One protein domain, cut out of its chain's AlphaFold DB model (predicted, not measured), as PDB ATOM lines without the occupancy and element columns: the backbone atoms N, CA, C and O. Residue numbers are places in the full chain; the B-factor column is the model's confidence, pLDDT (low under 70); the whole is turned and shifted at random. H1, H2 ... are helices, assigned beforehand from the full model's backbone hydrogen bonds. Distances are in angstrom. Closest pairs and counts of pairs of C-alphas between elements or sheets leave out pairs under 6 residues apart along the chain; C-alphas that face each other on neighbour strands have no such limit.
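AT A GLANCE: This is residues 18 to 100 of the 105 residues of an uncharacterized protein of Pseudoalteromonas rubra (UniProt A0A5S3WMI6). Two helices make a T: H2, the longest, is the crossbar, and H4 is the stem, about perpendicular to it from the stretch of residues 37 to 44. H1 sits in one angle of the T, by the first part of H2, and H6 in the other angle, while short H5 is at the far end of the stem and short H3 is by the last part of H2. The printed part has 83 residues with six named helices, in the order H1 to H6, and no named strand; the class is all helix, and the helices that touch are mostly crossed. The whole is compact, with a radius of gyration of the C-alphas of 12.4 A, and only just elongated, spanning 38 by 25 by 18 A.

IN THESE COORDINATES: H1 is residues 18 to 25, 10.8 A from first to last C-alpha, and begins with C-alpha 18 at (-1.496, -2.213, 13.184). H2, residues 30 to 49, is 28.3 A long. H3, residues 57 to 61, is 6.6 A long. H4, residues 65 to 78, is 20.0 A long and begins with C-alpha 65 at (-2.669, 12.300, 7.247). H5, residues 80 to 84, is 6.9 A long. H6, residues 87 to 99, is 17.9 A long and ends with C-alpha 99 at (11.284, 9.164, 1.169).

HOW THE PARTS SIT: H4 is the hub, touching four other helices. Residues 65 to 68 of H4 touch residues 37 to 44 of H2 at 83 degrees, about perpendicular; the closest C-alphas are those of Leu 40 and Pro 65, 5.2 A apart. H1 touches H4 at a steep tilt of 42 degrees, opposite ways, with the closest C-alphas, Val 21 and Asp 73, 6.4 A apart. H4 and H6 only just touch, with 3 pairs of C-alphas within 8 A, the closest being Leu 72 and Phe 94 at 7.4 A; they are about perpendicular at 88 degrees. H4 and H5 only just touch, with 3 such pairs, and only at the corner, closest at C-alphas 76 and 83, 5.1 A apart. H1 also touches residues 32 to 37 of H2, closest at the C-alphas of Cys 24 and Arg 33, 4.5 A apart; at 71 degrees they are only just about perpendicular. H3 touches residues 44 to 48 of H2, with the closest C-alphas, Lys 48 and Leu 60, 6.3 A apart. H3 also touches residues 98 to 99 of H6, with the closest C-alphas, Cys 59 and Cys 99, 5.4 A apart. H2 and H6 are near each other, with 10 pairs of C-alphas within 10 A. H1 and H3 are apart, as are H2 and H5. In H1, H2, H3, H4, H5 and H6 every O i to N i+4 pair is within hydrogen-bond range.

THE WHOLE: The two C-alphas farthest apart are those of Gln 28 and Gly 54, at 38.8 A. The printed part has no cut. The link from H2 to H3, 7 residues, is short, and the other links are tight. The mean pLDDT of the printed part is 92.3, and no printed residue is under 70.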
ATOM      1  N   MET A  18      -0.242  -1.652  13.698       96.44
ATOM      2  CA  MET A  18      -1.496  -2.213  13.184       96.44
ATOM      3  C   MET A  18      -2.716  -1.749  13.983       96.44
ATOM      4  O   MET A  18      -3.686  -1.304  13.381       96.44
ATOM      5  N   HIS A  19      -2.629  -1.733  15.317       93.50
ATOM      6  CA  HIS A  19      -3.715  -1.235  16.164       93.50
ATOM      7  C   HIS A  19      -3.944   0.261  15.948       93.50
ATOM      8  O   HIS A  19      -5.083   0.680  15.788       93.50
ATOM      9  N   PHE A  20      -2.865   1.046  15.834       94.00
ATOM     10  CA  PHE A  20      -2.971   2.459  15.476       94.00
ATOM     11  C   PHE A  20      -3.762   2.636  14.171       94.00
ATOM     12  O   PHE A  20      -4.745   3.367  14.151       94.00
ATOM     13  N   VAL A  21      -3.383   1.937  13.095       94.88
ATOM     14  CA  VAL A  21      -4.057   2.042  11.788       94.88
ATOM     15  C   VAL A  21      -5.524   1.610  11.851       94.88
ATOM     16  O   VAL A  21      -6.366   2.270  11.237       94.88
ATOM     17  N   ASP A  22      -5.841   0.548  12.589       92.12
ATOM     18  CA  ASP A  22      -7.216   0.077  12.763       92.12
ATOM     19  C   ASP A  22      -8.075   1.114  13.503       92.12
ATOM     20  O   ASP A  22      -9.165   1.463  13.039       92.12
ATOM     21  N   ASP A  23      -7.557   1.699  14.586       89.12
ATOM     22  CA  ASP A  23      -8.251   2.739  15.352       89.12
ATOM     23  C   ASP A  23      -8.494   4.000  14.523       89.12
ATOM     24  O   ASP A  23      -9.590   4.564  14.539       89.12
ATOM     25  N   CYS A  24      -7.500   4.423  13.734       90.06
ATOM     26  CA  CYS A  24      -7.619   5.561  12.822       90.06
ATOM     27  C   CYS A  24      -8.749   5.395  11.799       90.06
ATOM     28  O   CYS A  24      -9.282   6.382  11.285       90.06
ATOM     29  N   ARG A  25      -9.086   4.149  11.462       89.06
ATOM     30  CA  ARG A  25     -10.103   3.798  10.466       89.06
ATOM     31  C   ARG A  25     -11.448   3.443  11.085       89.06
ATOM     32  O   ARG A  25     -12.418   3.304  10.342       89.06
ATOM     33  N   SER A  26     -11.519   3.299  12.406       83.44
ATOM     34  CA  SER A  26     -12.741   2.914  13.096       83.44
ATOM     35  C   SER A  26     -13.836   3.965  12.909       83.44
ATOM     36  O   SER A  26     -13.688   5.135  13.267       83.44
ATOM     37  N   GLU A  27     -14.976   3.539  12.368       79.50
ATOM     38  CA  GLU A  27     -16.174   4.379  12.256       79.50
ATOM     39  C   GLU A  27     -16.944   4.470  13.581       79.50
ATOM     40  O   GLU A  27     -17.731   5.394  13.781       79.50
ATOM     41  N   GLN A  28     -16.701   3.538  14.506       80.25
ATOM     42  CA  GLN A  28     -17.401   3.463  15.791       80.25
ATOM     43  C   GLN A  28     -16.869   4.473  16.816       80.25
ATOM     44  O   GLN A  28     -17.593   4.855  17.735       80.25
ATOM     45  N   HIS A  29     -15.627   4.941  16.656       76.69
ATOM     46  CA  HIS A  29     -14.943   5.773  17.644       76.69
ATOM     47  C   HIS A  29     -14.399   7.065  17.025       76.69
ATOM     48  O   HIS A  29     -13.197   7.228  16.813       76.69
ATOM     49  N   SER A  30     -15.289   8.031  16.778       77.75
ATOM     50  CA  SER A  30     -14.939   9.330  16.179       77.75
ATOM     51  C   SER A  30     -13.835  10.083  16.935       77.75
ATOM     52  O   SER A  30     -12.991  10.714  16.303       77.75
ATOM     53  N   ALA A  31     -13.791   9.975  18.267       79.94
ATOM     54  CA  ALA A  31     -12.742  10.573  19.093       79.94
ATOM     55  C   ALA A  31     -11.358   9.933  18.861       79.94
ATOM     56  O   ALA A  31     -10.368  10.656  18.755       79.94
ATOM     57  N   LEU A  32     -11.281   8.601  18.721       79.19
ATOM     58  CA  LEU A  32     -10.024   7.900  18.413       79.19
ATOM     59  C   LEU A  32      -9.522   8.277  17.019       79.19
ATOM     60  O   LEU A  32      -8.348   8.604  16.844       79.19
ATOM     61  N   ARG A  33     -10.435   8.336  16.046       80.88
ATOM     62  CA  ARG A  33     -10.124   8.783  14.687       80.88
ATOM     63  C   ARG A  33      -9.568  10.209  14.661       80.88
ATOM     64  O   ARG A  33      -8.552  10.447  14.011       80.88
ATOM     65  N   GLN A  34     -10.195  11.146  15.374       83.94
ATOM     66  CA  GLN A  34      -9.701  12.525  15.475       83.94
ATOM     67  C   GLN A  34      -8.323  12.590  16.143       83.94
ATOM     68  O   GLN A  34      -7.439  13.285  15.644       83.94
ATOM     69  N   GLY A  35      -8.118  11.835  17.226       86.44
ATOM     70  CA  GLY A  35      -6.826  11.741  17.908       86.44
ATOM     71  C   GLY A  35      -5.717  11.227  16.987       86.44
ATOM     72  O   GLY A  35      -4.655  11.841  16.898       86.44
ATOM     73  N   CYS A  36      -5.986  10.163  16.228       88.31
ATOM     74  CA  CYS A  36      -5.049   9.652  15.235       88.31
ATOM     75  C   CYS A  36      -4.749  10.670  14.125       88.31
ATOM     76  O   CYS A  36      -3.583  10.899  13.803       88.31
ATOM     77  N   GLN A  37      -5.778  11.290  13.534       88.12
ATOM     78  CA  GLN A  37      -5.572  12.286  12.480       88.12
ATOM     79  C   GLN A  37      -4.726  13.460  12.987       88.12
ATOM     80  O   GLN A  37      -3.822  13.906  12.281       88.12
ATOM     81  N   GLY A  38      -4.962  13.904  14.226       91.31
ATOM     82  CA  GLY A  38      -4.140  14.909  14.895       91.31
ATOM     83  C   GLY A  38      -2.688  14.460  15.085       91.31
ATOM     84  O   GLY A  38      -1.774  15.226  14.785       91.31
ATOM     85  N   TYR A  39      -2.464  13.211  15.506       92.94
ATOM     86  CA  TYR A  39      -1.118  12.646  15.623       92.94
ATOM     87  C   TYR A  39      -0.393  12.623  14.272       92.94
ATOM     88  O   TYR A  39       0.715  13.143  14.171       92.94
ATOM     89  N   LEU A  40      -1.012  12.071  13.223       95.06
ATOM     90  CA  LEU A  40      -0.406  12.000  11.888       95.06
ATOM     91  C   LEU A  40      -0.135  13.388  11.308       95.06
ATOM     92  O   LEU A  40       0.891  13.588  10.662       95.06
ATOM     93  N   PHE A  41      -1.035  14.344  11.550       95.38
ATOM     94  CA  PHE A  41      -0.831  15.734  11.167       95.38
ATOM     95  C   PHE A  41       0.406  16.315  11.852       95.38
ATOM     96  O   PHE A  41       1.316  16.765  11.162       95.38
ATOM     97  N   GLY A  42       0.475  16.249  13.186       95.00
ATOM     98  CA  GLY A  42       1.606  16.783  13.947       95.00
ATOM     99  C   GLY A  42       2.925  16.080  13.622       95.00
ATOM    100  O   GLY A  42       3.958  16.731  13.508       95.00
ATOM    101  N   PHE A  43       2.889  14.765  13.402       94.44
ATOM    102  CA  PHE A  43       4.047  13.979  12.990       94.44
ATOM    103  C   PHE A  43       4.586  14.438  11.627       94.44
ATOM    104  O   PHE A  43       5.776  14.724  11.492       94.44
ATOM    105  N   LEU A  44       3.715  14.553  10.620       96.06
ATOM    106  CA  LEU A  44       4.103  15.019   9.287       96.06
ATOM    107  C   LEU A  44       4.579  16.473   9.300       96.06
ATOM    108  O   LEU A  44       5.542  16.792   8.611       96.06
ATOM    109  N   ASP A  45       3.921  17.343  10.065       96.25
ATOM    110  CA  ASP A  45       4.316  18.746  10.196       96.25
ATOM    111  C   ASP A  45       5.715  18.867  10.820       96.25
ATOM    112  O   ASP A  45       6.589  19.529  10.262       96.25
ATOM    113  N   ALA A  46       5.988  18.113  11.890       94.50
ATOM    114  CA  ALA A  46       7.308  18.059  12.512       94.50
ATOM    115  C   ALA A  46       8.399  17.586  11.535       94.50
ATOM    116  O   ALA A  46       9.462  18.206  11.460       94.50
ATOM    117  N   LEU A  47       8.130  16.535  10.752       93.56
ATOM    118  CA  LEU A  47       9.061  16.051   9.729       93.56
ATOM    119  C   LEU A  47       9.273  17.061   8.597       93.56
ATOM    120  O   LEU A  47      10.378  17.174   8.085       93.56
ATOM    121  N   LYS A  48       8.238  17.794   8.180       94.31
ATOM    122  CA  LYS A  48       8.356  18.806   7.119       94.31
ATOM    123  C   LYS A  48       9.136  20.032   7.580       94.31
ATOM    124  O   LYS A  48       9.885  20.597   6.787       94.31
ATOM    125  N   LEU A  49       8.964  20.432   8.839       94.19
ATOM    126  CA  LEU A  49       9.700  21.539   9.448       94.19
ATOM    127  C   LEU A  49      11.175  21.190   9.653       94.19
ATOM    128  O   LEU A  49      12.035  22.028   9.404       94.19
ATOM    129  N   ASN A  50      11.464  19.956  10.079       91.56
ATOM    130  CA  ASN A  50      12.821  19.466  10.310       91.56
ATOM    131  C   ASN A  50      13.003  18.059   9.715       91.56
ATOM    132  O   ASN A  50      12.937  17.070  10.452       91.56
ATOM    133  N   PRO A  51      13.241  17.950   8.394       89.62
ATOM    134  CA  PRO A  51      13.438  16.657   7.750       89.62
ATOM    135  C   PRO A  51      14.630  15.903   8.356       89.62
ATOM    136  O   PRO A  51      15.710  16.487   8.492       89.62
ATOM    137  N   PRO A  52      14.477  14.612   8.709       87.50
ATOM    138  CA  PRO A  52      15.592  13.798   9.172       87.50
ATOM    139  C   PRO A  52      16.706  13.713   8.122       87.50
ATOM    140  O   PRO A  52      16.461  13.770   6.914       87.50
ATOM    141  N   LEU A  53      17.949  13.531   8.578       87.19
ATOM    142  CA  LEU A  53      19.088  13.364   7.679       87.19
ATOM    143  C   LEU A  53      18.865  12.161   6.750       87.19
ATOM    144  O   LEU A  53      18.553  11.065   7.210       87.19
ATOM    145  N   GLY A  54      19.061  12.362   5.447       86.94
ATOM    146  CA  GLY A  54      18.860  11.311   4.449       86.94
ATOM    147  C   GLY A  54      17.397  11.083   4.057       86.94
ATOM    148  O   GLY A  54      17.126  10.127   3.342       86.94
ATOM    149  N   VAL A  55      16.468  11.948   4.472       91.12
ATOM    150  CA  VAL A  55      15.079  11.965   3.991       91.12
ATOM    151  C   VAL A  55      14.890  13.121   3.007       91.12
ATOM    152  O   VAL A  55      15.276  14.256   3.278       91.12
ATOM    153  N   ASP A  56      14.288  12.839   1.852       92.19
ATOM    154  CA  ASP A  56      13.931  13.840   0.851       92.19
ATOM    155  C   ASP A  56      12.730  14.676   1.326       92.19
ATOM    156  O   ASP A  56      11.585  14.216   1.369       92.19
ATOM    157  N   GLY A  57      12.998  15.941   1.655       89.75
ATOM    158  CA  GLY A  57      11.979  16.899   2.073       89.75
ATOM    159  C   GLY A  57      10.902  17.163   1.016       89.75
ATOM    160  O   GLY A  57       9.760  17.428   1.388       89.75
ATOM    161  N   LEU A  58      11.208  17.051  -0.285       90.75
ATOM    162  CA  LEU A  58      10.199  17.185  -1.343       90.75
ATOM    163  C   LEU A  58       9.249  15.987  -1.350       90.75
ATOM    164  O   LEU A  58       8.039  16.171  -1.478       90.75
ATOM    165  N   CYS A  59       9.769  14.777  -1.131       93.88
ATOM    166  CA  CYS A  59       8.938  13.588  -0.945       93.88
ATOM    167  C   CYS A  59       7.988  13.748   0.250       93.88
ATOM    168  O   CYS A  59       6.804  13.427   0.137       93.88
ATOM    169  N   LEU A  60       8.456  14.321   1.369       93.50
ATOM    170  CA  LEU A  60       7.607  14.580   2.540       93.50
ATOM    171  C   LEU A  60       6.407  15.486   2.221       93.50
ATOM    172  O   LEU A  60       5.333  15.288   2.790       93.50
ATOM    173  N   GLN A  61       6.546  16.444   1.297       93.06
ATOM    174  CA  GLN A  61       5.451  17.350   0.920       93.06
ATOM    175  C   GLN A  61       4.268  16.635   0.260       93.06
ATOM    176  O   GLN A  61       3.141  17.122   0.357       93.06
ATOM    177  N   ALA A  62       4.490  15.469  -0.354       93.00
ATOM    178  CA  ALA A  62       3.431  14.687  -0.988       93.00
ATOM    179  C   ALA A  62       2.480  14.016   0.022       93.00
ATOM    180  O   ALA A  62       1.387  13.594  -0.354       93.00
ATOM    181  N   TRP A  63       2.874  13.923   1.297       95.94
ATOM    182  CA  TRP A  63       2.106  13.224   2.322       95.94
ATOM    183  C   TRP A  63       1.190  14.159   3.114       95.94
ATOM    184  O   TRP A  63       1.573  15.247   3.556       95.94
ATOM    185  N   ASN A  64      -0.026  13.681   3.357       96.06
ATOM    186  CA  ASN A  64      -0.992  14.216   4.314       96.06
ATOM    187  C   ASN A  64      -1.506  13.067   5.215       96.06
ATOM    188  O   ASN A  64      -1.237  11.903   4.901       96.06
ATOM    189  N   PRO A  65      -2.229  13.345   6.317       95.69
ATOM    190  CA  PRO A  65      -2.669  12.300   7.247       95.69
ATOM    191  C   PRO A  65      -3.432  11.147   6.581       95.69
ATOM    192  O   PRO A  65      -3.128   9.985   6.838       95.69
ATOM    193  N   ASP A  66      -4.366  11.453   5.679       94.88
ATOM    194  CA  ASP A  66      -5.212  10.439   5.042       94.88
ATOM    195  C   ASP A  66      -4.421   9.561   4.057       94.88
ATOM    196  O   ASP A  66      -4.568   8.338   4.035       94.88
ATOM    197  N   THR A  67      -3.543  10.171   3.255       96.19
ATOM    198  CA  THR A  67      -2.679   9.450   2.304       96.19
ATOM    199  C   THR A  67      -1.644   8.589   3.017       96.19
ATOM    200  O   THR A  67      -1.431   7.446   2.610       96.19
ATOM    201  N   LEU A  68      -1.053   9.090   4.107       97.19
ATOM    202  CA  LEU A  68      -0.137   8.324   4.949       97.19
ATOM    203  C   LEU A  68      -0.857   7.131   5.586       97.19
ATOM    204  O   LEU A  68      -0.381   6.005   5.467       97.19
ATOM    205  N   LEU A  69      -2.033   7.343   6.183       96.62
ATOM    206  CA  LEU A  69      -2.826   6.271   6.786       96.62
ATOM    207  C   LEU A  69      -3.184   5.176   5.772       96.62
ATOM    208  O   LEU A  69      -3.019   3.986   6.044       96.62
ATOM    209  N   ALA A  70      -3.641   5.569   4.581       96.81
ATOM    210  CA  ALA A  70      -3.972   4.628   3.517       96.81
ATOM    211  C   ALA A  70      -2.746   3.832   3.037       96.81
ATOM    212  O   ALA A  70      -2.870   2.662   2.670       96.81
ATOM    213  N   ALA A  71      -1.564   4.451   3.024       97.50
ATOM    214  CA  ALA A  71      -0.331   3.783   2.634       97.50
ATOM    215  C   ALA A  71       0.201   2.847   3.729       97.50
ATOM    216  O   ALA A  71       0.645   1.748   3.401       97.50
ATOM    217  N   LEU A  72       0.077   3.221   5.006       97.56
ATOM    218  CA  LEU A  72       0.417   2.365   6.144       97.56
ATOM    219  C   LEU A  72      -0.442   1.093   6.162       97.56
ATOM    220  O   LEU A  72       0.109   0.002   6.261       97.56
ATOM    221  N   ASP A  73      -1.760   1.204   5.963       97.62
ATOM    222  CA  ASP A  73      -2.651   0.034   5.849       97.62
ATOM    223  C   ASP A  73      -2.189  -0.935   4.748       97.62
ATOM    224  O   ASP A  73      -2.102  -2.148   4.950       97.62
ATOM    225  N   LYS A  74      -1.831  -0.401   3.575       97.81
ATOM    226  CA  LYS A  74      -1.293  -1.215   2.477       97.81
ATOM    227  C   LYS A  74       0.051  -1.842   2.844       97.81
ATOM    228  O   LYS A  74       0.265  -3.019   2.562       97.81
ATOM    229  N   ALA A  75       0.945  -1.080   3.466       97.25
ATOM    230  CA  ALA A  75       2.276  -1.543   3.838       97.25
ATOM    231  C   ALA A  75       2.221  -2.675   4.869       97.25
ATOM    232  O   ALA A  75       2.924  -3.664   4.706       97.25
ATOM    233  N   ILE A  76       1.337  -2.582   5.865       97.75
ATOM    234  CA  ILE A  76       1.138  -3.617   6.891       97.75
ATOM    235  C   ILE A  76       0.611  -4.914   6.271       97.75
ATOM    236  O   ILE A  76       1.066  -5.996   6.632       97.75
ATOM    237  N   LYS A  77      -0.298  -4.830   5.292       96.50
ATOM    238  CA  LYS A  77      -0.799  -6.012   4.565       96.50
ATOM    239  C   LYS A  77       0.292  -6.712   3.756       96.50
ATOM    240  O   LYS A  77       0.288  -7.935   3.658       96.50
ATOM    241  N   LEU A  78       1.210  -5.944   3.172       96.56
ATOM    242  CA  LEU A  78       2.335  -6.477   2.398       96.56
ATOM    243  C   LEU A  78       3.473  -6.982   3.292       96.56
ATOM    244  O   LEU A  78       4.148  -7.946   2.946       96.56
ATOM    245  N   GLN A  79       3.695  -6.324   4.427       96.06
ATOM    246  CA  GLN A  79       4.774  -6.595   5.370       96.06
ATOM    247  C   GLN A  79       4.212  -6.595   6.801       96.06
ATOM    248  O   GLN A  79       4.319  -5.590   7.506       96.06
ATOM    249  N   PRO A  80       3.635  -7.718   7.266       95.94
ATOM    250  CA  PRO A  80       2.994  -7.786   8.582       95.94
ATOM    251  C   PRO A  80       3.913  -7.442   9.761       95.94
ATOM    252  O   PRO A  80       3.443  -6.929  10.773       95.94
ATOM    253  N   GLU A  81       5.225  -7.668   9.631       95.81
ATOM    254  CA  GLU A  81       6.211  -7.292  10.656       95.81
ATOM    255  C   GLU A  81       6.275  -5.776  10.894       95.81
ATOM    256  O   GLU A  81       6.509  -5.353  12.022       95.81
ATOM    257  N   LEU A  82       5.992  -4.950   9.877       96.06
ATOM    258  CA  LEU A  82       5.873  -3.497  10.042       96.06
ATOM    259  C   LEU A  82       4.738  -3.153  11.016       96.06
ATOM    260  O   LEU A  82       4.891  -2.287  11.871       96.06
ATOM    261  N   GLY A  83       3.617  -3.875  10.926       96.50
ATOM    262  CA  GLY A  83       2.459  -3.685  11.798       96.50
ATOM    263  C   GLY A  83       2.732  -4.000  13.269       96.50
ATOM    264  O   GLY A  83       2.055  -3.449  14.133       96.50
ATOM    265  N   LYS A  84       3.715  -4.863  13.557       96.31
ATOM    266  CA  LYS A  84       4.085  -5.275  14.922       96.31
ATOM    267  C   LYS A  84       5.020  -4.289  15.622       96.31
ATOM    268  O   LYS A  84       5.211  -4.398  16.831       96.31
ATOM    269  N   GLN A  85       5.626  -3.362  14.880       96.38
ATOM    270  CA  GLN A  85       6.481  -2.326  15.458       96.38
ATOM    271  C   GLN A  85       5.653  -1.357  16.302       96.38
ATOM    272  O   GLN A  85       4.454  -1.188  16.059       96.38
ATOM    273  N   PHE A  86       6.302  -0.677  17.251       95.50
ATOM    274  CA  PHE A  86       5.687   0.474  17.904       95.50
ATOM    275  C   PHE A  86       5.240   1.479  16.848       95.50
ATOM    276  O   PHE A  86       5.952   1.715  15.875       95.50
ATOM    277  N   TYR A  87       4.047   2.047  17.013       93.75
ATOM    278  CA  TYR A  87       3.419   2.832  15.949       93.75
ATOM    279  C   TYR A  87       4.307   3.987  15.457       93.75
ATOM    280  O   TYR A  87       4.446   4.169  14.252       93.75
ATOM    281  N   TYR A  88       4.982   4.705  16.361       91.62
ATOM    282  CA  TYR A  88       5.889   5.793  15.993       91.62
ATOM    283  C   TYR A  88       7.118   5.296  15.213       91.62
ATOM    284  O   TYR A  88       7.479   5.897  14.199       91.62
ATOM    285  N   ASP A  89       7.716   4.172  15.622       93.62
ATOM    286  CA  ASP A  89       8.848   3.558  14.920       93.62
ATOM    287  C   ASP A  89       8.430   3.048  13.541       93.62
ATOM    288  O   ASP A  89       9.119   3.299  12.555       93.62
ATOM    289  N   GLY A  90       7.268   2.401  13.453       95.94
ATOM    290  CA  GLY A  90       6.728   1.872  12.207       95.94
ATOM    291  C   GLY A  90       6.384   2.968  11.199       95.94
ATOM    292  O   GLY A  90       6.713   2.841  10.018       95.94
ATOM    293  N   ILE A  91       5.787   4.081  11.648       95.44
ATOM    294  CA  ILE A  91       5.534   5.245  10.785       95.44
ATOM    295  C   ILE A  91       6.865   5.836  10.300       95.44
ATOM    296  O   ILE A  91       7.013   6.116   9.110       95.44
ATOM    297  N   ASN A  92       7.856   5.979  11.184       93.50
ATOM    298  CA  ASN A  92       9.171   6.505  10.821       93.50
ATOM    299  C   ASN A  92       9.910   5.591   9.828       93.50
ATOM    300  O   ASN A  92      10.418   6.054   8.809       93.50
ATOM    301  N   ALA A  93       9.920   4.279  10.071       93.88
ATOM    302  CA  ALA A  93      10.510   3.287   9.177       93.88
ATOM    303  C   ALA A  93       9.831   3.284   7.800       93.88
ATOM    304  O   ALA A  93      10.508   3.223   6.767       93.88
ATOM    305  N   PHE A  94       8.501   3.410   7.773       95.69
ATOM    306  CA  PHE A  94       7.745   3.555   6.536       95.69
ATOM    307  C   PHE A  94       8.172   4.814   5.769       95.69
ATOM    308  O   PHE A  94       8.543   4.708   4.600       95.69
ATOM    309  N   ILE A  95       8.200   5.981   6.421       94.88
ATOM    310  CA  ILE A  95       8.616   7.244   5.792       94.88
ATOM    311  C   ILE A  95      10.053   7.169   5.272       94.88
ATOM    312  O   ILE A  95      10.290   7.537   4.126       94.88
ATOM    313  N   ASN A  96      10.994   6.635   6.050       92.62
ATOM    314  CA  ASN A  96      12.384   6.474   5.613       92.62
ATOM    315  C   ASN A  96      12.502   5.567   4.383       92.62
ATOM    316  O   ASN A  96      13.342   5.795   3.519       92.62
ATOM    317  N   THR A  97      11.637   4.559   4.272       93.38
ATOM    318  CA  THR A  97      11.596   3.680   3.098       93.38
ATOM    319  C   THR A  97      11.020   4.394   1.873       93.38
ATOM    320  O   THR A  97      11.525   4.217   0.769       93.38
ATOM    321  N   GLN A  98       9.965   5.197   2.047       94.56
ATOM    322  CA  GLN A  98       9.301   5.891   0.935       94.56
ATOM    323  C   GLN A  98      10.065   7.130   0.458       94.56
ATOM    324  O   GLN A  98      10.103   7.410  -0.737       94.56
ATOM    325  N   CYS A  99      10.652   7.870   1.395       94.06
ATOM    326  CA  CYS A  99      11.284   9.164   1.169       94.06
ATOM    327  C   CYS A  99      12.789   9.157   1.444       94.06
ATOM    328  O   CYS A  99      13.389  10.223   1.518       94.06
ATOM    329  N   GLY A 100      13.418   7.990   1.597       88.88
ATOM    330  CA  GLY A 100      14.869   7.900   1.712       88.88
ATOM    331  C   GLY A 100      15.535   8.544   0.497       88.88
ATOM    332  O   GLY A 100      15.287   8.145  -0.646       88.88
TER     333      GLY A 100